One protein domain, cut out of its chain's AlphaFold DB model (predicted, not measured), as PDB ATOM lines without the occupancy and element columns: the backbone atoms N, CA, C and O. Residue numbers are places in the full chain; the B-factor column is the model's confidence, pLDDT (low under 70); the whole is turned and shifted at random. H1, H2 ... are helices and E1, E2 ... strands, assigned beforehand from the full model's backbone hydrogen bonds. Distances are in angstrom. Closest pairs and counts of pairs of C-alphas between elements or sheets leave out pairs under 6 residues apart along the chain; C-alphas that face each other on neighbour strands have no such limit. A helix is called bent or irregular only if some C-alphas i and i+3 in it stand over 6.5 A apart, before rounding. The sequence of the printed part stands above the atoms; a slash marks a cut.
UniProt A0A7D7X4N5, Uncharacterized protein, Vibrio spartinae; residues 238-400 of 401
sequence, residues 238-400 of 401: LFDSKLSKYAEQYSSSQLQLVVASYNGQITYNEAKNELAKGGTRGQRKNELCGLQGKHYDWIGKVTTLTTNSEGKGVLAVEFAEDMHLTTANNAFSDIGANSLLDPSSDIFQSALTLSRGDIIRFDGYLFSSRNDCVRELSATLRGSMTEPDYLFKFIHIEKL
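AT A GLANCE: This is residues 238 to 400 of the 401 residues of an uncharacterized protein of Vibrio spartinae (UniProt A0A7D7X4N5). A small closed barrel of five strands makes the core, and a helical hairpin, H2 and H3, reaches away from it; H2 packs on the barrel's outside with residues 252 to 262. H4 packs on the outside across E5, H1 is over E1, and short H5 packs on H2. The 163 printed residues hold five named helices and five named strands, in the order H1 H2 H3 E1 E2 E3 H4 E4 H5 E5, of mixed class. Round the mixed barrel run E1 E2 E3 E5 E4 and back to E1. The whole is compact, with a radius of gyration of the C-alphas of 15.4 A, and spans 49 by 37 by 24 A.

HOW THE PARTS SIT: H1, residues 244 to 249, is outside the barrel over E1, residues 293 to 307, at a height over the sheet of 8.8 A. H2, residues 252 to 270, touches H3, residues 274 to 288, at a shallow tilt of 10 degrees, opposite ways; their closest C-alphas, of Gly 264 and Arg 284, are 5.1 A apart. H3 is not on the barrel. E1 bends by 104 degrees at residue 299. E1, E2, residues 313 to 320, and E3, residues 323 to 326, form a meander, each strand the antiparallel neighbour of the one before; N 301 and O 318 are 2.8 A apart, N 317 and O 325 2.8 A. H4, residues 346 to 352, is outside the barrel and only just over E5, residues 389 to 399, with 3 C-alphas on it; it runs across E5 at 90 degrees on the local plane. E4, residues 359 to 366, is antiparallel to E1, with N 295 and O 364 2.8 A apart, and to E5, with N 361 and O 398 2.8 A apart. H5, residues 381 to 386, touches residues 261 to 268 of H2; the closest C-alphas, of Gln 265 and Thr 386, are 5.0 A apart. E5 is parallel to E3, with N 390 and O 324 2.9 A apart. Each O i to N i+4 pair is within hydrogen-bond range in H2, H4 and H5, against 7 of 11 in H3 and 0 of 2 in H1, where 2 of 3 O i to N i+3 pairs are.

IN THESE COORDINATES: H1 begins at C-alpha 244 (18.738, 29.246, 20.260) and is irregular: C-alphas 245 and 248 are 7.7 A apart. H2 is 26.8 A long, H3 22.2 A, E1 25.1 A, E2 22.2 A, E4 19.7 A and E5 21.7 A. E5 ends at C-alpha 399 (15.814, 42.935, 12.063).

THE WHOLE: The two C-alphas farthest apart, of Lys 272 and Ser 344, are 50.2 A apart. The printed part has no cut. The links E3 to H4 and E4 to H5 are long. The pLDDT is under 70 in residues 238 to 241, 330 to 333 and 335.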
ATOM      1  N   LEU A 238      23.194  27.656  26.929       69.25
ATOM      2  CA  LEU A 238      23.650  29.059  27.029       69.25
ATOM      3  C   LEU A 238      22.901  30.067  26.166       69.25
ATOM      4  O   LEU A 238      23.199  31.261  26.177       69.25
ATOM      5  N   PHE A 239      21.941  29.579  25.394       66.62
ATOM      6  CA  PHE A 239      21.071  30.413  24.596       66.62
ATOM      7  C   PHE A 239      19.673  30.370  25.196       66.62
ATOM      8  O   PHE A 239      19.075  29.294  25.294       66.62
ATOM      9  N   ASP A 240      19.127  31.546  25.511       68.94
ATOM     10  CA  ASP A 240      17.689  31.729  25.709       68.94
ATOM     11  C   ASP A 240      16.936  31.063  24.539       68.94
ATOM     12  O   ASP A 240      17.366  31.108  23.381       68.94
ATOM     13  N   SER A 241      15.793  30.453  24.847       67.81
ATOM     14  CA  SER A 241      14.832  29.841  23.923       67.81
ATOM     15  C   SER A 241      14.604  30.612  22.612       67.81
ATOM     16  O   SER A 241      14.345  29.995  21.581       67.81
ATOM     17  N   LYS A 242      14.715  31.949  22.625       76.56
ATOM     18  CA  LYS A 242      14.581  32.794  21.428       76.56
ATOM     19  C   LYS A 242      15.861  32.902  20.592       76.56
ATOM     20  O   LYS A 242      15.766  32.905  19.367       76.56
ATOM     21  N   LEU A 243      17.035  32.986  21.223       80.44
ATOM     22  CA  LEU A 243      18.333  33.066  20.535       80.44
ATOM     23  C   LEU A 243      18.777  31.701  19.998       80.44
ATOM     24  O   LEU A 243      19.384  31.625  18.933       80.44
ATOM     25  N   SER A 244      18.394  30.612  20.672       77.56
ATOM     26  CA  SER A 244      18.738  29.246  20.260       77.56
ATOM     27  C   SER A 244      18.232  28.887  18.857       77.56
ATOM     28  O   SER A 244      18.903  28.140  18.147       77.56
ATOM     29  N   LYS A 245      17.116  29.488  18.406       84.06
ATOM     30  CA  LYS A 245      16.593  29.363  17.030       84.06
ATOM     31  C   LYS A 245      17.604  29.811  15.964       84.06
ATOM     32  O   LYS A 245      17.554  29.328  14.837       84.06
ATOM     33  N   TYR A 246      18.499  30.733  16.310       83.94
ATOM     34  CA  TYR A 246      19.478  31.316  15.394       83.94
ATOM     35  C   TYR A 246      20.896  30.778  15.607       83.94
ATOM     36  O   TYR A 246      21.792  31.183  14.878       83.94
ATOM     37  N   ALA A 247      21.111  29.855  16.552       78.44
ATOM     38  CA  ALA A 247      22.444  29.382  16.937       78.44
ATOM     39  C   ALA A 247      23.268  28.818  15.760       78.44
ATOM     40  O   ALA A 247      24.483  28.992  15.722       78.44
ATOM     41  N   GLU A 248      22.622  28.200  14.766       82.62
ATOM     42  CA  GLU A 248      23.293  27.683  13.560       82.62
ATOM     43  C   GLU A 248      23.841  28.785  12.634       82.62
ATOM     44  O   GLU A 248      24.737  28.530  11.830       82.62
ATOM     45  N   GLN A 249      23.322  30.011  12.760       89.31
ATOM     46  CA  GLN A 249      23.722  31.176  11.967       89.31
ATOM     47  C   GLN A 249      24.814  32.015  12.644       89.31
ATOM     48  O   GLN A 249      25.282  32.984  12.055       89.31
ATOM     49  N   TYR A 250      25.216  31.679  13.872       89.38
ATOM     50  CA  TYR A 250      26.233  32.442  14.594       89.38
ATOM     51  C   TYR A 250      27.588  32.277  13.910       89.38
ATOM     52  O   TYR A 250      28.014  31.159  13.617       89.38
ATOM     53  N   SER A 251      28.306  33.380  13.700       91.62
ATOM     54  CA  SER A 251      29.667  33.308  13.165       91.62
ATOM     55  C   SER A 251      30.634  32.660  14.170       91.62
ATOM     56  O   SER A 251      30.421  32.698  15.384       91.62
ATOM     57  N   SER A 252      31.747  32.100  13.677       88.81
ATOM     58  CA  SER A 252      32.767  31.467  14.535       88.81
ATOM     59  C   SER A 252      33.299  32.427  15.611       88.81
ATOM     60  O   SER A 252      33.360  32.077  16.788       88.81
ATOM     61  N   SER A 253      33.573  33.683  15.238       92.94
ATOM     62  CA  SER A 253      34.035  34.712  16.182       92.94
ATOM     63  C   SER A 253      33.007  35.052  17.270       92.94
ATOM     64  O   SER A 253      33.385  35.284  18.417       92.94
ATOM     65  N   GLN A 254      31.709  35.027  16.946       94.25
ATOM     66  CA  GLN A 254      30.658  35.222  17.942       94.25
ATOM     67  C   GLN A 254      30.627  34.057  18.937       94.25
ATOM     68  O   GLN A 254      30.577  34.273  20.145       94.25
ATOM     69  N   LEU A 255      30.694  32.819  18.440       91.06
ATOM     70  CA  LEU A 255      30.699  31.620  19.283       91.06
ATOM     71  C   LEU A 255      31.921  31.588  20.205       91.06
ATOM     72  O   LEU A 255      31.786  31.242  21.375       91.06
ATOM     73  N   GLN A 256      33.092  32.004  19.714       91.88
ATOM     74  CA  GLN A 256      34.298  32.154  20.530       91.88
ATOM     75  C   GLN A 256      34.094  33.162  21.670       91.88
ATOM     76  O   GLN A 256      34.451  32.858  22.806       91.88
ATOM     77  N   LEU A 257      33.464  34.315  21.406       93.94
ATOM     78  CA  LEU A 257      33.146  35.294  22.452       93.94
ATOM     79  C   LEU A 257      32.214  34.706  23.521       93.94
ATOM     80  O   LEU A 257      32.444  34.910  24.715       93.94
ATOM     81  N   VAL A 258      31.178  33.973  23.096       91.88
ATOM     82  CA  VAL A 258      30.221  33.311  24.001       91.88
ATOM     83  C   VAL A 258      30.930  32.273  24.865       91.88
ATOM     84  O   VAL A 258      30.806  32.310  26.088       91.88
ATOM     85  N   VAL A 259      31.710  31.376  24.254       90.31
ATOM     86  CA  VAL A 259      32.442  30.323  24.976       90.31
ATOM     87  C   VAL A 259      33.431  30.926  25.968       90.31
ATOM     88  O   VAL A 259      33.423  30.529  27.133       90.31
ATOM     89  N   ALA A 260      34.221  31.918  25.550       92.81
ATOM     90  CA  ALA A 260      35.192  32.581  26.416       92.81
ATOM     91  C   ALA A 260      34.524  33.255  27.619       92.81
ATOM     92  O   ALA A 260      34.955  33.109  28.767       92.81
ATOM     93  N   SER A 261      33.431  33.976  27.365       93.25
ATOM     94  CA  SER A 261      32.672  34.665  28.409       93.25
ATOM     95  C   SER A 261      32.053  33.673  29.393       93.25
ATOM     96  O   SER A 261      32.197  33.849  30.603       93.25
ATOM     97  N   TYR A 262      31.469  32.584  28.888       90.75
ATOM     98  CA  TYR A 262      30.869  31.542  29.714       90.75
ATOM     99  C   TYR A 262      31.891  30.759  30.545       90.75
ATOM    100  O   TYR A 262      31.696  30.557  31.744       90.75
ATOM    101  N   ASN A 263      33.006  30.331  29.946       89.88
ATOM    102  CA  ASN A 263      34.075  29.654  30.682       89.88
ATOM    103  C   ASN A 263      34.612  30.556  31.805       89.88
ATOM    104  O   ASN A 263      34.846  30.092  32.925       89.88
ATOM    105  N   GLY A 264      34.736  31.860  31.540       91.69
ATOM    106  CA  GLY A 264      35.061  32.855  32.558       91.69
ATOM    107  C   GLY A 264      34.046  32.897  33.704       91.69
ATOM    108  O   GLY A 264      34.445  32.879  34.867       91.69
ATOM    109  N   GLN A 265      32.748  32.904  33.396       91.69
ATOM    110  CA  GLN A 265      31.673  32.913  34.392       91.69
ATOM    111  C   GLN A 265      31.696  31.658  35.274       91.69
ATOM    112  O   GLN A 265      31.650  31.763  36.501       91.69
ATOM    113  N   ILE A 266      31.820  30.473  34.670       90.19
ATOM    114  CA  ILE A 266      31.865  29.198  35.399       90.19
ATOM    115  C   ILE A 266      33.084  29.130  36.309       90.19
ATOM    116  O   ILE A 266      32.940  28.933  37.515       90.19
ATOM    117  N   THR A 267      34.278  29.375  35.766       92.12
ATOM    118  CA  THR A 267      35.515  29.332  36.559       92.12
ATOM    119  C   THR A 267      35.489  30.348  37.702       92.12
ATOM    120  O   THR A 267      35.949  30.047  38.805       92.12
ATOM    121  N   TYR A 268      34.911  31.534  37.483       94.69
ATOM    122  CA  TYR A 268      34.715  32.541  38.526       94.69
ATOM    123  C   TYR A 268      33.748  32.077  39.626       94.69
ATOM    124  O   TYR A 268      34.030  32.261  40.811       94.69
ATOM    125  N   ASN A 269      32.623  31.458  39.266       92.38
ATOM    126  CA  ASN A 269      31.627  30.989  40.233       92.38
ATOM    127  C   ASN A 269      32.108  29.778  41.051       92.38
ATOM    128  O   ASN A 269      31.786  29.672  42.232       92.38
ATOM    129  N   GLU A 270      32.911  28.899  40.451       93.69
ATOM    130  CA  GLU A 270      33.475  27.707  41.103       93.69
ATOM    131  C   GLU A 270      34.727  28.002  41.949       93.69
ATOM    132  O   GLU A 270      35.181  27.161  42.734       93.69
ATOM    133  N   ALA A 271      35.313  29.192  41.808       94.00
ATOM    134  CA  ALA A 271      36.513  29.572  42.536       94.00
ATOM    135  C   ALA A 271      36.274  29.611  44.058       94.00
ATOM    136  O   ALA A 271      35.356  30.252  44.571       94.00
ATOM    137  N   LYS A 272      37.173  28.957  44.803       93.94
ATOM    138  CA  LYS A 272      37.017  28.677  46.244       93.94
ATOM    139  C   LYS A 272      36.996  29.915  47.151       93.94
ATOM    140  O   LYS A 272      36.566  29.811  48.295       93.94
ATOM    141  N   ASN A 273      37.538  31.048  46.703       92.06
ATOM    142  CA  ASN A 273      37.611  32.301  47.463       92.06
ATOM    143  C   ASN A 273      37.836  33.511  46.533       92.06
ATOM    144  O   ASN A 273      38.127  33.349  45.348       92.06
ATOM    145  N   GLU A 274      37.737  34.727  47.080       88.94
ATOM    146  CA  GLU A 274      37.852  35.984  46.318       88.94
ATOM    147  C   GLU A 274      39.218  36.181  45.639       88.94
ATOM    148  O   GLU A 274      39.295  36.742  44.548       88.94
ATOM    149  N   LEU A 275      40.304  35.668  46.229       89.50
ATOM    150  CA  LEU A 275      41.622  35.733  45.597       89.50
ATOM    151  C   LEU A 275      41.684  34.836  44.351       89.50
ATOM    152  O   LEU A 275      42.184  35.258  43.310       89.50
ATOM    153  N   ALA A 276      41.134  33.620  44.436       91.50
ATOM    154  CA  ALA A 276      41.039  32.705  43.302       91.50
ATOM    155  C   ALA A 276      40.142  33.273  42.188       91.50
ATOM    156  O   ALA A 276      40.516  33.196  41.021       91.50
ATOM    157  N   LYS A 277      39.027  33.925  42.547       90.81
ATOM    158  CA  LYS A 277      38.157  34.669  41.617       90.81
ATOM    159  C   LYS A 277      38.902  35.764  40.856       90.81
ATOM    160  O   LYS A 277      38.728  35.912  39.651       90.81
ATOM    161  N   GLY A 278      39.785  36.500  41.534       86.38
ATOM    162  CA  GLY A 278      40.681  37.470  40.895       86.38
ATOM    163  C   GLY A 278      41.569  36.858  39.804       86.38
ATOM    164  O   GLY A 278      41.838  37.505  38.793       86.38
ATOM    165  N   GLY A 279      41.991  35.604  39.985       88.12
ATOM    166  CA  GLY A 279      42.860  34.888  39.052       88.12
ATOM    167  C   GLY A 279      42.174  34.396  37.773       88.12
ATOM    168  O   GLY A 279      42.843  34.266  36.746       88.12
ATOM    169  N   THR A 280      40.857  34.158  37.784       92.88
ATOM    170  CA  THR A 280      40.148  33.570  36.626       92.88
ATOM    171  C   THR A 280      39.978  34.549  35.465       92.88
ATOM    172  O   THR A 280      39.952  34.138  34.306       92.88
ATOM    173  N   ARG A 281      39.988  35.863  35.733       91.69
ATOM    174  CA  ARG A 281      39.952  36.909  34.694       91.69
ATOM    175  C   ARG A 281      41.080  36.762  33.672       91.69
ATOM    176  O   ARG A 281      40.864  36.960  32.479       91.69
ATOM    177  N   GLY A 282      42.274  36.373  34.127       90.06
ATOM    178  CA  GLY A 282      43.424  36.148  33.250       90.06
ATOM    179  C   GLY A 282      43.229  34.976  32.285       90.06
ATOM    180  O   GLY A 282      43.723  35.033  31.162       90.06
ATOM    181  N   GLN A 283      42.483  33.944  32.689       89.75
ATOM    182  CA  GLN A 283      42.171  32.800  31.828       89.75
ATOM    183  C   GLN A 283      41.221  33.223  30.707       89.75
ATOM    184  O   GLN A 283      41.570  33.077  29.538       89.75
ATOM    185  N   ARG A 284      40.102  33.876  31.054       94.38
ATOM    186  CA  ARG A 284      39.169  34.425  30.059       94.38
ATOM    187  C   ARG A 284      39.858  35.393  29.101       94.38
ATOM    188  O   ARG A 284      39.638  35.318  27.899       94.38
ATOM    189  N   LYS A 285      40.705  36.294  29.614       94.06
ATOM    190  CA  LYS A 285      41.467  37.239  28.785       94.06
ATOM    191  C   LYS A 285      42.167  36.533  27.625       94.06
ATOM    192  O   LYS A 285      42.089  37.022  26.505       94.06
ATOM    193  N   ASN A 286      42.841  35.413  27.885       91.94
ATOM    194  CA  ASN A 286      43.590  34.695  26.853       91.94
ATOM    195  C   ASN A 286      42.679  34.177  25.734       91.94
ATOM    196  O   ASN A 286      43.083  34.200  24.578       91.94
ATOM    197  N   GLU A 287      41.453  33.771  26.071       91.62
ATOM    198  CA  GLU A 287      40.442  33.320  25.106       91.62
ATOM    199  C   GLU A 287      39.828  34.492  24.314       91.62
ATOM    200  O   GLU A 287      39.397  34.316  23.180       91.62
ATOM    201  N   LEU A 288      39.838  35.708  24.875       94.81
ATOM    202  CA  LEU A 288      39.370  36.930  24.204       94.81
ATOM    203  C   LEU A 288      40.435  37.585  23.306       94.81
ATOM    204  O   LEU A 288      40.103  38.384  22.425       94.81
ATOM    205  N   CYS A 289      41.722  37.302  23.531       92.62
ATOM    206  CA  CYS A 289      42.825  37.867  22.753       92.62
ATOM    207  C   CYS A 289      42.830  37.285  21.329       92.62
ATOM    208  O   CYS A 289      43.332  36.193  21.095       92.62
ATOM    209  N   GLY A 290      42.282  38.030  20.371       90.81
ATOM    210  CA  GLY A 290      42.052  37.584  18.994       90.81
ATOM    211  C   GLY A 290      40.692  38.027  18.454       90.81
ATOM    212  O   GLY A 290      40.504  38.083  17.244       90.81
ATOM    213  N   LEU A 291      39.775  38.411  19.347       95.12
ATOM    214  CA  LEU A 291      38.436  38.897  19.011       95.12
ATOM    215  C   LEU A 291      38.364  40.426  18.880       95.12
ATOM    216  O   LEU A 291      37.287  40.997  18.942       95.12
ATOM    217  N   GLN A 292      39.490  41.133  18.777       94.56
ATOM    218  CA  GLN A 292      39.458  42.578  18.547       94.56
ATOM    219  C   GLN A 292      39.294  42.893  17.064       94.56
ATOM    220  O   GLN A 292      39.831  42.203  16.200       94.56
ATOM    221  N   GLY A 293      38.667  44.031  16.771       95.25
ATOM    222  CA  GLY A 293      38.496  44.496  15.403       95.25
ATOM    223  C   GLY A 293      37.102  44.200  14.877       95.25
ATOM    224  O   GLY A 293      36.130  44.312  15.618       95.25
ATOM    225  N   LYS A 294      37.002  43.967  13.566       96.88
ATOM    226  CA  LYS A 294      35.725  43.966  12.850       96.88
ATOM    227  C   LYS A 294      35.086  42.582  12.835       96.88
ATOM    228  O   LYS A 294      35.755  41.606  12.508       96.88
ATOM    229  N   HIS A 295      33.785  42.546  13.075       97.12
ATOM    230  CA  HIS A 295      32.964  41.346  13.048       97.12
ATOM    231  C   HIS A 295      31.729  41.557  12.176       97.12
ATOM    232  O   HIS A 295      31.234  42.681  12.061       97.12
ATOM    233  N   TYR A 296      31.269  40.466  11.568       96.50
ATOM    234  CA  TYR A 296      30.169  40.456  10.611       96.50
ATOM    235  C   TYR A 296      29.154  39.375  10.957       96.50
ATOM    236  O   TYR A 296      29.532  38.330  11.499       96.50
ATOM    237  N   ASP A 297      27.898  39.629  10.600       95.69
ATOM    238  CA  ASP A 297      26.783  38.686  10.712       95.69
ATOM    239  C   ASP A 297      26.562  38.160  12.140       95.69
ATOM    240  O   ASP A 297      26.189  37.005  12.353       95.69
ATOM    241  N   TRP A 298      26.807  38.995  13.152       97.06
ATOM    242  CA  TRP A 298      26.524  38.631  14.540       97.06
ATOM    243  C   TRP A 298      25.034  38.742  14.821       97.06
ATOM    244  O   TRP A 298      24.370  39.633  14.302       97.06
ATOM    245  N   ILE A 299      24.496  37.841  15.639       95.75
ATOM    246  CA  ILE A 299      23.062  37.806  15.951       95.75
ATOM    247  C   ILE A 299      22.833  38.014  17.440       95.75
ATOM    248  O   ILE A 299      23.478  37.381  18.269       95.75
ATOM    249  N   GLY A 300      21.881  38.866  17.803       95.31
ATOM    250  CA  GLY A 300      21.552  39.090  19.205       95.31
ATOM    251  C   GLY A 300      20.178  39.708  19.408       95.31
ATOM    252  O   GLY A 300      19.474  40.039  18.455       95.31
ATOM    253  N   LYS A 301      19.786  39.835  20.673       95.50
ATOM    254  CA  LYS A 301      18.487  40.350  21.108       95.50
ATOM    255  C   LYS A 301      18.652  41.761  21.658       95.50
ATOM    256  O   LYS A 301      19.449  41.981  22.563       95.50
ATOM    257  N   VAL A 302      17.880  42.716  21.157       96.88
ATOM    258  CA  VAL A 302      17.916  44.102  21.644       96.88
ATOM    259  C   VAL A 302      17.394  44.154  23.082       96.88
ATOM    260  O   VAL A 302      16.215  43.890  23.326       96.88
ATOM    261  N   THR A 303      18.237  44.529  24.044       95.31
ATOM    262  CA  THR A 303      17.840  44.696  25.456       95.31
ATOM    263  C   THR A 303      17.687  46.160  25.841       95.31
ATOM    264  O   THR A 303      16.782  46.508  26.606       95.31
ATOM    265  N   THR A 304      18.486  47.047  25.249       94.75
ATOM    266  CA  THR A 304      18.392  48.495  25.473       94.75
ATOM    267  C   THR A 304      18.391  49.241  24.155       94.75
ATOM    268  O   THR A 304      19.247  49.008  23.312       94.75
ATOM    269  N   LEU A 305      17.450  50.172  24.012       94.62
ATOM    270  CA  LEU A 305      17.401  51.140  22.927       94.62
ATOM    271  C   LEU A 305      16.918  52.464  23.525       94.62
ATOM    272  O   LEU A 305      15.779  52.564  23.975       94.62
ATOM    273  N   THR A 306      17.811  53.444  23.627       94.31
ATOM    274  CA  THR A 306      17.516  54.752  24.231       94.31
ATOM    275  C   THR A 306      18.391  55.843  23.613       94.31
ATOM    276  O   THR A 306      19.171  55.576  22.701       94.31
ATOM    277  N   THR A 307      18.274  57.080  24.091       91.75
ATOM    278  CA  THR A 307      19.180  58.184  23.752       91.75
ATOM    279  C   THR A 307      19.867  58.714  25.005       91.75
ATOM    280  O   THR A 307      19.326  58.636  26.108       91.75
ATOM    281  N   ASN A 308      21.087  59.224  24.850       89.31
ATOM    282  CA  ASN A 308      21.778  59.942  25.916       89.31
ATOM    283  C   ASN A 308      21.349  61.425  25.952       89.31
ATOM    284  O   ASN A 308      20.575  61.889  25.115       89.31
ATOM    285  N   SER A 309      21.886  62.203  26.897       87.62
ATOM    286  CA  SER A 309      21.571  63.636  27.045       87.62
ATOM    287  C   SER A 309      21.972  64.513  25.849       87.62
ATOM    288  O   SER A 309      21.525  65.650  25.759       87.62
ATOM    289  N   GLU A 310      22.814  64.011  24.945       86.38
ATOM    290  CA  GLU A 310      23.235  64.687  23.708       86.38
ATOM    291  C   GLU A 310      22.374  64.282  22.499       86.38
ATOM    292  O   GLU A 310      22.643  64.703  21.377       86.38
ATOM    293  N   GLY A 311      21.360  63.436  22.707       90.50
ATOM    294  CA  GLY A 311      20.496  62.917  21.649       90.50
ATOM    295  C   GLY A 311      21.106  61.775  20.831       90.50
ATOM    296  O   GLY A 311      20.477  61.324  19.878       90.50
ATOM    297  N   LYS A 312      22.298  61.273  21.187       93.25
ATOM    298  CA  LYS A 312      22.909  60.116  20.514       93.25
ATOM    299  C   LYS A 312      22.277  58.813  20.987       93.25
ATOM    300  O   LYS A 312      21.949  58.675  22.166       93.25
ATOM    301  N   GLY A 313      22.136  57.856  20.077       93.81
ATOM    302  CA  GLY A 313      21.527  56.562  20.368       93.81
ATOM    303  C   GLY A 313      22.446  55.667  21.199       93.81
ATOM    304  O   GLY A 313      23.647  55.578  20.936       93.81
ATOM    305  N   VAL A 314      21.853  54.994  22.182       94.88
ATOM    306  CA  VAL A 314      22.471  53.971  23.027       94.88
ATOM    307  C   VAL A 314      21.775  52.646  22.745       94.88
ATOM    308  O   VAL A 314      20.551  52.545  22.883       94.88
ATOM    309  N   LEU A 315      22.556  51.638  22.366       96.06
ATOM    310  CA  LEU A 315      22.081  50.305  22.010       96.06
ATOM    311  C   LEU A 315      22.833  49.256  22.826       96.06
ATOM    312  O   LEU A 315      24.062  49.255  22.830       96.06
ATOM    313  N   ALA A 316      22.091  48.351  23.465       96.62
ATOM    314  CA  ALA A 316      22.631  47.132  24.057       96.62
ATOM    315  C   ALA A 316      21.932  45.906  23.468       96.62
ATOM    316  O   ALA A 316      20.703  45.878  23.321       96.62
ATOM    317  N   VAL A 317      22.737  44.904  23.140       96.88
ATOM    318  CA  VAL A 317      22.329  43.666  22.489       96.88
ATOM    319  C   VAL A 317      22.855  42.499  23.307       96.88
ATOM    320  O   VAL A 317      24.061  42.349  23.486       96.88
ATOM    321  N   GLU A 318      21.951  41.667  23.797       94.88
ATOM    322  CA  GLU A 318      22.285  40.405  24.448       94.88
ATOM    323  C   GLU A 318      22.639  39.368  23.378       94.88
ATOM    324  O   GLU A 318      21.844  39.106  22.467       94.88
ATOM    325  N   PHE A 319      23.838  38.795  23.461       92.19
ATOM    326  CA  PHE A 319      24.337  37.814  22.485       92.19
ATOM    327  C   PHE A 319      24.419  36.386  23.054       92.19
ATOM    328  O   PHE A 319      24.494  35.422  22.286       92.19
ATOM    329  N   ALA A 320      24.355  36.257  24.381       89.81
ATOM    330  CA  ALA A 320      24.165  35.033  25.159       89.81
ATOM    331  C   ALA A 320      23.570  35.399  26.532       89.81
ATOM    332  O   ALA A 320      23.518  36.582  26.863       89.81
ATOM    333  N   GLU A 321      23.125  34.406  27.306       87.12
ATOM    334  CA  GLU A 321      22.506  34.626  28.624       87.12
ATOM    335  C   GLU A 321      23.394  35.505  29.522       87.12
ATOM    336  O   GLU A 321      24.557  35.178  29.758       87.12
ATOM    337  N   ASP A 322      22.844  36.639  29.968       88.62
ATOM    338  CA  ASP A 322      23.503  37.663  30.794       88.62
ATOM    339  C   ASP A 322      24.750  38.334  30.174       88.62
ATOM    340  O   ASP A 322      25.499  39.037  30.855       88.62
ATOM    341  N   MET A 323      24.982  38.186  28.866       93.12
ATOM    342  CA  MET A 323      26.156  38.732  28.176       93.12
ATOM    343  C   MET A 323      25.758  39.734  27.098       93.12
ATOM    344  O   MET A 323      24.970  39.434  26.194       93.12
ATOM    345  N   HIS A 324      26.366  40.919  27.147       95.69
ATOM    346  CA  HIS A 324      25.912  42.069  26.379       95.69
ATOM    347  C   HIS A 324      27.017  42.706  25.530       95.69
ATOM    348  O   HIS A 324      28.187  42.783  25.908       95.69
ATOM    349  N   LEU A 325      26.611  43.185  24.356       97.00
ATOM    350  CA  LEU A 325      27.362  44.090  23.494       97.00
ATOM    351  C   LEU A 325      26.658  45.433  23.529       97.00
ATOM    352  O   LEU A 325      25.481  45.525  23.178       97.00
ATOM    353  N   THR A 326      27.360  46.473  23.952       95.38
ATOM    354  CA  THR A 326      26.734  47.762  24.226       95.38
ATOM    355  C   THR A 326      27.566  48.917  23.699       95.38
ATOM    356  O   THR A 326      28.799  48.888  23.702       95.38
ATOM    357  N   THR A 327      26.886  49.961  23.238       94.38
ATOM    358  CA  THR A 327      27.515  51.267  23.041       94.38
ATOM    359  C   THR A 327      27.850  51.884  24.399       94.38
ATOM    360  O   THR A 327      27.236  51.556  25.414       94.38
ATOM    361  N   ALA A 328      28.759  52.855  24.440       87.00
ATOM    362  CA  ALA A 328      28.942  53.666  25.639       87.00
ATOM    363  C   ALA A 328      27.607  54.307  26.076       87.00
ATOM    364  O   ALA A 328      26.761  54.641  25.251       87.00
ATOM    365  N   ASN A 329      27.407  54.492  27.379       78.38
ATOM    366  CA  ASN A 329      26.172  55.077  27.918       78.38
ATOM    367  C   ASN A 329      26.245  56.606  28.100       78.38
ATOM    368  O   ASN A 329      25.234  57.238  28.404       78.38
ATOM    369  N   ASN A 330      27.418  57.222  27.916       68.94
ATOM    370  CA  ASN A 330      27.602  58.670  27.907       68.94
ATOM    371  C   ASN A 330      28.810  59.068  27.041       68.94
ATOM    372  O   ASN A 330      29.690  58.258  26.764       68.94
ATOM    373  N   ALA A 331      28.854  60.327  26.602       61.25
ATOM    374  CA  ALA A 331      29.894  60.801  25.689       61.25
ATOM    375  C   ALA A 331      31.299  60.821  26.308       61.25
ATOM    376  O   ALA A 331      32.283  60.665  25.591       61.25
ATOM    377  N   PHE A 332      31.402  60.968  27.632       58.78
ATOM    378  CA  PHE A 332      32.684  60.971  28.336       58.78
ATOM    379  C   PHE A 332      33.343  59.582  28.340       58.78
ATOM    380  O   PHE A 332      34.551  59.471  28.142       58.78
ATOM    381  N   SER A 333      32.562  58.508  28.501       64.12
ATOM    382  CA  SER A 333      33.053  57.128  28.402       64.12
ATOM    383  C   SER A 333      33.286  56.679  26.952       64.12
ATOM    384  O   SER A 333      34.087  55.766  26.719       64.12
ATOM    385  N   ASP A 334      32.668  57.372  25.986       75.06
ATOM    386  CA  ASP A 334      32.804  57.124  24.544       75.06
ATOM    387  C   ASP A 334      34.023  57.799  23.887       75.06
ATOM    388  O   ASP A 334      34.304  57.565  22.706       75.06
ATOM    389  N   ILE A 335      34.780  58.620  24.631       65.19
ATOM    390  CA  ILE A 335      35.971  59.306  24.110       65.19
ATOM    391  C   ILE A 335      36.950  58.275  23.524       65.19
ATOM    392  O   ILE A 335      37.406  57.347  24.195       65.19
ATOM    393  N   GLY A 336      37.264  58.447  22.237       70.12
ATOM    394  CA  GLY A 336      38.156  57.571  21.475       70.12
ATOM    395  C   GLY A 336      37.512  56.288  20.933       70.12
ATOM    396  O   GLY A 336      38.124  55.643  20.086       70.12
ATOM    397  N   ALA A 337      36.296  55.931  21.362       80.88
ATOM    398  CA  ALA A 337      35.548  54.787  20.832       80.88
ATOM    399  C   ALA A 337      34.531  55.204  19.756       80.88
ATOM    400  O   ALA A 337      34.428  54.530  18.729       80.88
ATOM    401  N   ASN A 338      33.838  56.338  19.940       89.06
ATOM    402  CA  ASN A 338      32.775  56.808  19.036       89.06
ATOM    403  C   ASN A 338      31.786  55.674  18.695       89.06
ATOM    404  O   ASN A 338      31.547  55.386  17.514       89.06
ATOM    405  N   SER A 339      31.338  54.963  19.731       91.94
ATOM    406  CA  SER A 339      30.442  53.805  19.666       91.94
ATOM    407  C   SER A 339      28.967  54.199  19.680       91.94
ATOM    408  O   SER A 339      28.145  53.440  19.178       91.94
ATOM    409  N   LEU A 340      28.638  55.380  20.215       93.88
ATOM    410  CA  LEU A 340      27.282  55.925  20.216       93.88
ATOM    411  C   LEU A 340      26.739  56.099  18.791       93.88
ATOM    412  O   LEU A 340      27.466  56.512  17.884       93.88
ATOM    413  N   LEU A 341      25.443  55.836  18.606       94.31
ATOM    414  CA  LEU A 341      24.787  55.974  17.307       94.31
ATOM    415  C   LEU A 341      24.534  57.459  17.013       94.31
ATOM    416  O   LEU A 341      23.781  58.127  17.727       94.31
ATOM    417  N   ASP A 342      25.170  57.979  15.967       93.19
ATOM    418  CA  ASP A 342      25.012  59.373  15.553       93.19
ATOM    419  C   ASP A 342      23.634  59.580  14.894       93.19
ATOM    420  O   ASP A 342      23.326  58.845  13.955       93.19
ATOM    421  N   PRO A 343      22.814  60.566  15.309       94.00
ATOM    422  CA  PRO A 343      21.501  60.826  14.707       94.00
ATOM    423  C   PRO A 343      21.513  61.031  13.186       94.00
ATOM    424  O   PRO A 343      20.510  60.768  12.522       94.00
ATOM    425  N   SER A 344      22.638  61.490  12.632       93.88
ATOM    426  CA  SER A 344      22.828  61.691  11.193       93.88
ATOM    427  C   SER A 344      23.252  60.424  10.434       93.88
ATOM    428  O   SER A 344      23.370  60.463   9.212       93.88
ATOM    429  N   SER A 345      23.500  59.310  11.131       94.25
ATOM    430  CA  SER A 345      23.978  58.062  10.530       94.25
ATOM    431  C   SER A 345      22.845  57.124  10.112       94.25
ATOM    432  O   SER A 345      21.816  57.029  10.782       94.25
ATOM    433  N   ASP A 346      23.075  56.351   9.049       94.19
ATOM    434  CA  ASP A 346      22.114  55.352   8.561       94.19
ATOM    435  C   ASP A 346      21.788  54.300   9.628       94.19
ATOM    436  O   ASP A 346      20.642  53.882   9.772       94.19
ATOM    437  N   ILE A 347      22.775  53.915  10.442       95.06
ATOM    438  CA  ILE A 347      22.568  52.938  11.513       95.06
ATOM    439  C   ILE A 347      21.616  53.446  12.597       95.06
ATOM    440  O   ILE A 347      20.849  52.659  13.152       95.06
ATOM    441  N   PHE A 348      21.621  54.750  12.883       95.44
ATOM    442  CA  PHE A 348      20.650  55.338  13.798       95.44
ATOM    443  C   PHE A 348      19.239  55.210  13.226       95.44
ATOM    444  O   PHE A 348      18.332  54.799  13.943       95.44
ATOM    445  N   GLN A 349      19.064  55.464  11.925       93.62
ATOM    446  CA  GLN A 349      17.774  55.291  11.250       93.62
ATOM    447  C   GLN A 349      17.307  53.830  11.268       93.62
ATOM    448  O   GLN A 349      16.148  53.570  11.588       93.62
ATOM    449  N   SER A 350      18.202  52.869  11.020       95.00
ATOM    450  CA  SER A 350      17.890  51.442  11.176       95.00
ATOM    451  C   SER A 350      17.456  51.115  12.607       95.00
ATOM    452  O   SER A 350      16.455  50.424  12.807       95.00
ATOM    453  N   ALA A 351      18.156  51.655  13.608       95.00
ATOM    454  CA  ALA A 351      17.858  51.415  15.015       95.00
ATOM    455  C   ALA A 351      16.494  51.976  15.456       95.00
ATOM    456  O   ALA A 351      15.852  51.370  16.310       95.00
ATOM    457  N   LEU A 352      16.002  53.067  14.851       93.88
ATOM    458  CA  LEU A 352      14.669  53.627  15.141       93.88
ATOM    459  C   LEU A 352      13.515  52.665  14.822       93.88
ATOM    460  O   LEU A 352      12.421  52.821  15.361       93.88
ATOM    461  N   THR A 353      13.738  51.686  13.944       93.81
ATOM    462  CA  THR A 353      12.715  50.697  13.566       93.81
ATOM    463  C   THR A 353      12.621  49.522  14.545       93.81
ATOM    464  O   THR A 353      11.708  48.701  14.442       93.81
ATOM    465  N   LEU A 354      13.559  49.434  15.492       96.56
ATOM    466  CA  LEU A 354      13.685  48.327  16.430       96.56
ATOM    467  C   LEU A 354      12.906  48.582  17.720       96.56
ATOM    468  O   LEU A 354      12.642  49.709  18.130       96.56
ATOM    469  N   SER A 355      12.577  47.496  18.405       96.06
ATOM    470  CA  SER A 355      11.995  47.480  19.741       96.06
ATOM    471  C   SER A 355      12.782  46.546  20.655       96.06
ATOM    472  O   SER A 355      13.444  45.607  20.211       96.06
ATOM    473  N   ARG A 356      12.697  46.778  21.970       95.94
ATOM    474  CA  ARG A 356      13.263  45.849  22.956       95.94
ATOM    475  C   ARG A 356      12.667  44.451  22.746       95.94
ATOM    476  O   ARG A 356      11.451  44.296  22.693       95.94
ATOM    477  N   GLY A 357      13.532  43.444  22.689       94.19
ATOM    478  CA  GLY A 357      13.181  42.048  22.440       94.19
ATOM    479  C   GLY A 357      13.261  41.622  20.973       94.19
ATOM    480  O   GLY A 357      13.133  40.424  20.713       94.19
ATOM    481  N   ASP A 358      13.493  42.551  20.041       96.00
ATOM    482  CA  ASP A 358      13.758  42.216  18.642       96.00
ATOM    483  C   ASP A 358      15.076  41.453  18.503       96.00
ATOM    484  O   ASP A 358      16.053  41.729  19.206       96.00
ATOM    485  N   ILE A 359      15.093  40.493  17.582       95.50
ATOM    486  CA  ILE A 359      16.295  39.768  17.191       95.50
ATOM    487  C   ILE A 359      16.867  40.453  15.963       95.50
ATOM    488  O   ILE A 359      16.163  40.666  14.975       95.50
ATOM    489  N   ILE A 360      18.150  40.778  16.024       96.69
ATOM    490  CA  ILE A 360      18.843  41.493  14.966       96.69
ATOM    491  C   ILE A 360      20.088  40.744  14.514       96.69
ATOM    492  O   ILE A 360      20.748  40.084  15.318       96.69
ATOM    493  N   ARG A 361      20.420  40.890  13.232       97.12
ATOM    494  CA  ARG A 361      21.752  40.643  12.688       97.12
ATOM    495  C   ARG A 361      22.494  41.968  12.610       97.12
ATOM    496  O   ARG A 361      21.900  42.982  12.250       97.12
ATOM    497  N   PHE A 362      23.768  41.985  12.969       97.62
ATOM    498  CA  PHE A 362      24.549  43.207  12.996       97.62
ATOM    499  C   PHE A 362      26.029  42.974  12.705       97.62
ATOM    500  O   PHE A 362      26.594  41.916  12.983       97.62
ATOM    501  N   ASP A 363      26.658  44.039  12.217       97.88
ATOM    502  CA  ASP A 363      28.099  44.134  12.016       97.88
ATOM    503  C   ASP A 363      28.674  45.194  12.949       97.88
ATOM    504  O   ASP A 363      28.006  46.181  13.286       97.88
ATOM    505  N   GLY A 364      29.945  45.058  13.314       96.69
ATOM    506  CA  GLY A 364      30.581  46.086  14.122       96.69
ATOM    507  C   GLY A 364      32.016  45.832  14.530       96.69
ATOM    508  O   GLY A 364      32.726  45.042  13.909       96.69
ATOM    509  N   TYR A 365      32.446  46.558  15.559       96.12
ATOM    510  CA  TYR A 365      33.802  46.498  16.088       96.12
ATOM    511  C   TYR A 365      33.832  46.232  17.588       96.12
ATOM    512  O   TYR A 365      33.202  46.960  18.359       96.12
ATOM    513  N   LEU A 366      34.667  45.272  17.990       96.31
ATOM    514  CA  LEU A 366      35.125  45.120  19.367       96.31
ATOM    515  C   LEU A 366      36.398  45.933  19.595       96.31
ATOM    516  O   LEU A 366      37.370  45.850  18.835       96.31
ATOM    517  N   PHE A 367      36.404  46.715  20.669       94.25
ATOM    518  CA  PHE A 367      37.540  47.564  21.014       94.25
ATOM    519  C   PHE A 367      38.586  46.800  21.811       94.25
ATOM    520  O   PHE A 367      38.259  45.983  22.668       94.25
ATOM    521  N   SER A 368      39.858  47.118  21.580       93.81
ATOM    522  CA  SER A 368      40.940  46.538  22.362       93.81
ATOM    523  C   SER A 368      41.028  47.146  23.766       93.81
ATOM    524  O   SER A 368      40.718  48.318  23.993       93.81
ATOM    525  N   SER A 369      41.480  46.343  24.728       91.00
ATOM    526  CA  SER A 369      41.752  46.768  26.104       91.00
ATOM    527  C   SER A 369      43.044  46.153  26.616       91.00
ATOM    528  O   SER A 369      43.337  44.986  26.364       91.00
ATOM    529  N   ARG A 370      43.815  46.920  27.392       86.56
ATOM    530  CA  ARG A 370      45.033  46.406  28.043       86.56
ATOM    531  C   ARG A 370      44.714  45.363  29.119       86.56
ATOM    532  O   ARG A 370      45.506  44.444  29.337       86.56
ATOM    533  N   ASN A 371      43.552  45.495  29.758       85.88
ATOM    534  CA  ASN A 371      43.157  44.646  30.876       85.88
ATOM    535  C   ASN A 371      42.712  43.268  30.379       85.88
ATOM    536  O   ASN A 371      43.360  42.289  30.738       85.88
ATOM    537  N   ASP A 372      41.729  43.210  29.473       87.94
ATOM    538  CA  ASP A 372      41.060  41.963  29.054       87.94
ATOM    539  C   ASP A 372      41.157  41.651  27.560       87.94
ATOM    540  O   ASP A 372      40.407  40.819  27.064       87.94
ATOM    541  N   CYS A 373      42.065  42.303  26.827       93.25
ATOM    542  CA  CYS A 373      42.173  42.218  25.367       93.25
ATOM    543  C   CYS A 373      40.987  42.845  24.615       93.25
ATOM    544  O   CYS A 373      41.237  43.591  23.670       93.25
ATOM    545  N   VAL A 374      39.754  42.640  25.070       94.75
ATOM    546  CA  VAL A 374      38.518  43.289  24.616       94.75
ATOM    547  C   VAL A 374      38.043  44.280  25.687       94.75
ATOM    548  O   VAL A 374      38.220  44.053  26.884       94.75
ATOM    549  N   ARG A 375      37.511  45.435  25.279       93.44
ATOM    550  CA  ARG A 375      37.043  46.486  26.192       93.44
ATOM    551  C   ARG A 375      35.687  46.117  26.784       93.44
ATOM    552  O   ARG A 375      34.719  45.940  26.058       93.44
ATOM    553  N   GLU A 376      35.647  46.048  28.106       92.69
ATOM    554  CA  GLU A 376      34.495  45.665  28.922       92.69
ATOM    555  C   GLU A 376      34.183  46.815  29.901       92.69
ATOM    556  O   GLU A 376      35.105  47.532  30.312       92.69
ATOM    557  N   LEU A 377      32.902  47.064  30.178       90.94
ATOM    558  CA  LEU A 377      32.408  48.287  30.825       90.94
ATOM    559  C   LEU A 377      31.937  48.099  32.276       90.94
ATOM    560  O   LEU A 377      31.649  49.097  32.940       90.94
ATOM    561  N   SER A 378      31.874  46.870  32.788       90.81
ATOM    562  CA  SER A 378      31.431  46.591  34.153       90.81
ATOM    563  C   SER A 378      32.280  47.304  35.202       90.81
ATOM    564  O   SER A 378      33.511  47.324  35.161       90.81
ATOM    565  N   ALA A 379      31.609  47.833  36.226       86.94
ATOM    566  CA  ALA A 379      32.262  48.562  37.313       86.94
ATOM    567  C   ALA A 379      32.999  47.652  38.312       86.94
ATOM    568  O   ALA A 379      33.915  48.096  39.003       86.94
ATOM    569  N   THR A 380      32.591  46.385  38.425       91.12
ATOM    570  CA  THR A 380      33.150  45.435  39.396       91.12
ATOM    571  C   THR A 380      33.721  44.214  38.694       91.12
ATOM    572  O   THR A 380      33.248  43.828  37.629       91.12
ATOM    573  N   LEU A 381      34.706  43.559  39.321       91.50
ATOM    574  CA  LEU A 381      35.224  42.279  38.834       91.50
ATOM    575  C   LEU A 381      34.107  41.234  38.718       91.50
ATOM    576  O   LEU A 381      34.064  40.507  37.734       91.50
ATOM    577  N   ARG A 382      33.200  41.183  39.704       93.44
ATOM    578  CA  ARG A 382      32.052  40.273  39.683       93.44
ATOM    579  C   ARG A 382      31.201  40.502  38.440       93.44
ATOM    580  O   ARG A 382      31.051  39.562  37.678       93.44
ATOM    581  N   GLY A 383      30.728  41.732  38.220       92.62
ATOM    582  CA  GLY A 383      29.940  42.078  37.030       92.62
ATOM    583  C   GLY A 383      30.691  41.742  35.745       92.62
ATOM    584  O   GLY A 383      30.180  41.004  34.917       92.62
ATOM    585  N   SER A 384      31.972  42.118  35.672       92.88
ATOM    586  CA  SER A 384      32.816  41.811  34.517       92.88
ATOM    587  C   SER A 384      32.867  40.320  34.210       92.88
ATOM    588  O   SER A 384      32.930  39.969  33.041       92.88
ATOM    589  N   MET A 385      32.868  39.439  35.215       94.50
ATOM    590  CA  MET A 385      32.990  37.988  35.037       94.50
ATOM    591  C   MET A 385      31.647  37.260  34.922       94.50
ATOM    592  O   MET A 385      31.618  36.200  34.302       94.50
ATOM    593  N   THR A 386      30.565  37.782  35.507       92.06
ATOM    594  CA  THR A 386      29.252  37.114  35.518       92.06
ATOM    595  C   THR A 386      28.260  37.676  34.516       92.06
ATOM    596  O   THR A 386      27.461  36.906  34.004       92.06
ATOM    597  N   GLU A 387      28.315  38.980  34.251       93.31
ATOM    598  CA  GLU A 387      27.379  39.718  33.396       93.31
ATOM    599  C   GLU A 387      28.167  40.717  32.516       93.31
ATOM    600  O   GLU A 387      28.050  41.930  32.693       93.31
ATOM    601  N   PRO A 388      29.083  40.245  31.646       94.19
ATOM    602  CA  PRO A 388      29.993  41.131  30.927       94.19
ATOM    603  C   PRO A 388      29.256  42.064  29.959       94.19
ATOM    604  O   PRO A 388      28.436  41.622  29.150       94.19
ATOM    605  N   ASP A 389      29.654  43.337  29.979       94.38
ATOM    606  CA  ASP A 389      29.190  44.390  29.076       94.38
ATOM    607  C   ASP A 389      30.348  44.806  28.160       94.38
ATOM    608  O   ASP A 389      31.180  45.657  28.496       94.38
ATOM    609  N   TYR A 390      30.448  44.191  26.984       95.94
ATOM    610  CA  TYR A 390      31.511  44.501  26.033       95.94
ATOM    611  C   TYR A 390      31.174  45.755  25.229       95.94
ATOM    612  O   TYR A 390      30.111  45.857  24.614       95.94
ATOM    613  N   LEU A 391      32.113  46.703  25.182       95.56
ATOM    614  CA  LEU A 391      31.972  47.892  24.352       95.56
ATOM    615  C   LEU A 391      32.027  47.489  22.879       95.56
ATOM    616  O   LEU A 391      33.039  46.958  22.408       95.56
ATOM    617  N   PHE A 392      30.969  47.816  22.147       96.88
ATOM    618  CA  PHE A 392      30.823  47.483  20.741       96.88
ATOM    619  C   PHE A 392      30.370  48.698  19.939       96.88
ATOM    620  O   PHE A 392      29.507  49.465  20.363       96.88
ATOM    621  N   LYS A 393      30.955  48.873  18.754       96.44
ATOM    622  CA  LYS A 393      30.492  49.867  17.785       96.44
ATOM    623  C   LYS A 393      29.746  49.167  16.668       96.44
ATOM    624  O   LYS A 393      30.373  48.534  15.822       96.44
ATOM    625  N   PHE A 394      28.434  49.335  16.649       97.19
ATOM    626  CA  PHE A 394      27.591  48.840  15.571       97.19
ATOM    627  C   PHE A 394      27.825  49.666  14.295       97.19
ATOM    628  O   PHE A 394      28.011  50.884  14.355       97.19
ATOM    629  N   ILE A 395      27.838  49.003  13.139       96.44
ATOM    630  CA  ILE A 395      27.988  49.627  11.809       96.44
ATOM    631  C   ILE A 395      26.754  49.368  10.944       96.44
ATOM    632  O   ILE A 395      26.337  50.240  10.189       96.44
ATOM    633  N   HIS A 396      26.174  48.177  11.066       96.81
ATOM    634  CA  HIS A 396      24.993  47.758  10.328       96.81
ATOM    635  C   HIS A 396      24.089  46.943  11.247       96.81
ATOM    636  O   HIS A 396      24.600  46.201  12.085       96.81
ATOM    637  N   ILE A 397      22.771  47.107  11.111       96.94
ATOM    638  CA  ILE A 397      21.764  46.366  11.872       96.94
ATOM    639  C   ILE A 397      20.578  46.042  10.959       96.94
ATOM    640  O   ILE A 397      20.050  46.926  10.283       96.94
ATOM    641  N   GLU A 398      20.134  44.791  11.007       95.56
ATOM    642  CA  GLU A 398      18.978  44.250  10.297       95.56
ATOM    643  C   GLU A 398      18.095  43.463  11.276       95.56
ATOM    644  O   GLU A 398      18.586  42.634  12.040       95.56
ATOM    645  N   LYS A 399      16.779  43.697  11.257       95.44
ATOM    646  CA  LYS A 399      15.814  42.935  12.063       95.44
ATOM    647  C   LYS A 399      15.503  41.582  11.416       95.44
ATOM    648  O   LYS A 399      15.223  41.526  10.224       95.44
ATOM    649  N   LEU A 400      15.509  40.507  12.209       93.06
ATOM    650  CA  LEU A 400      15.295  39.131  11.735       93.06
ATOM    651  C   LEU A 400      13.895  38.559  12.017       93.06
ATOM    652  O   LEU A 400      13.544  37.539  11.420       93.06
TER     653      LEU A 400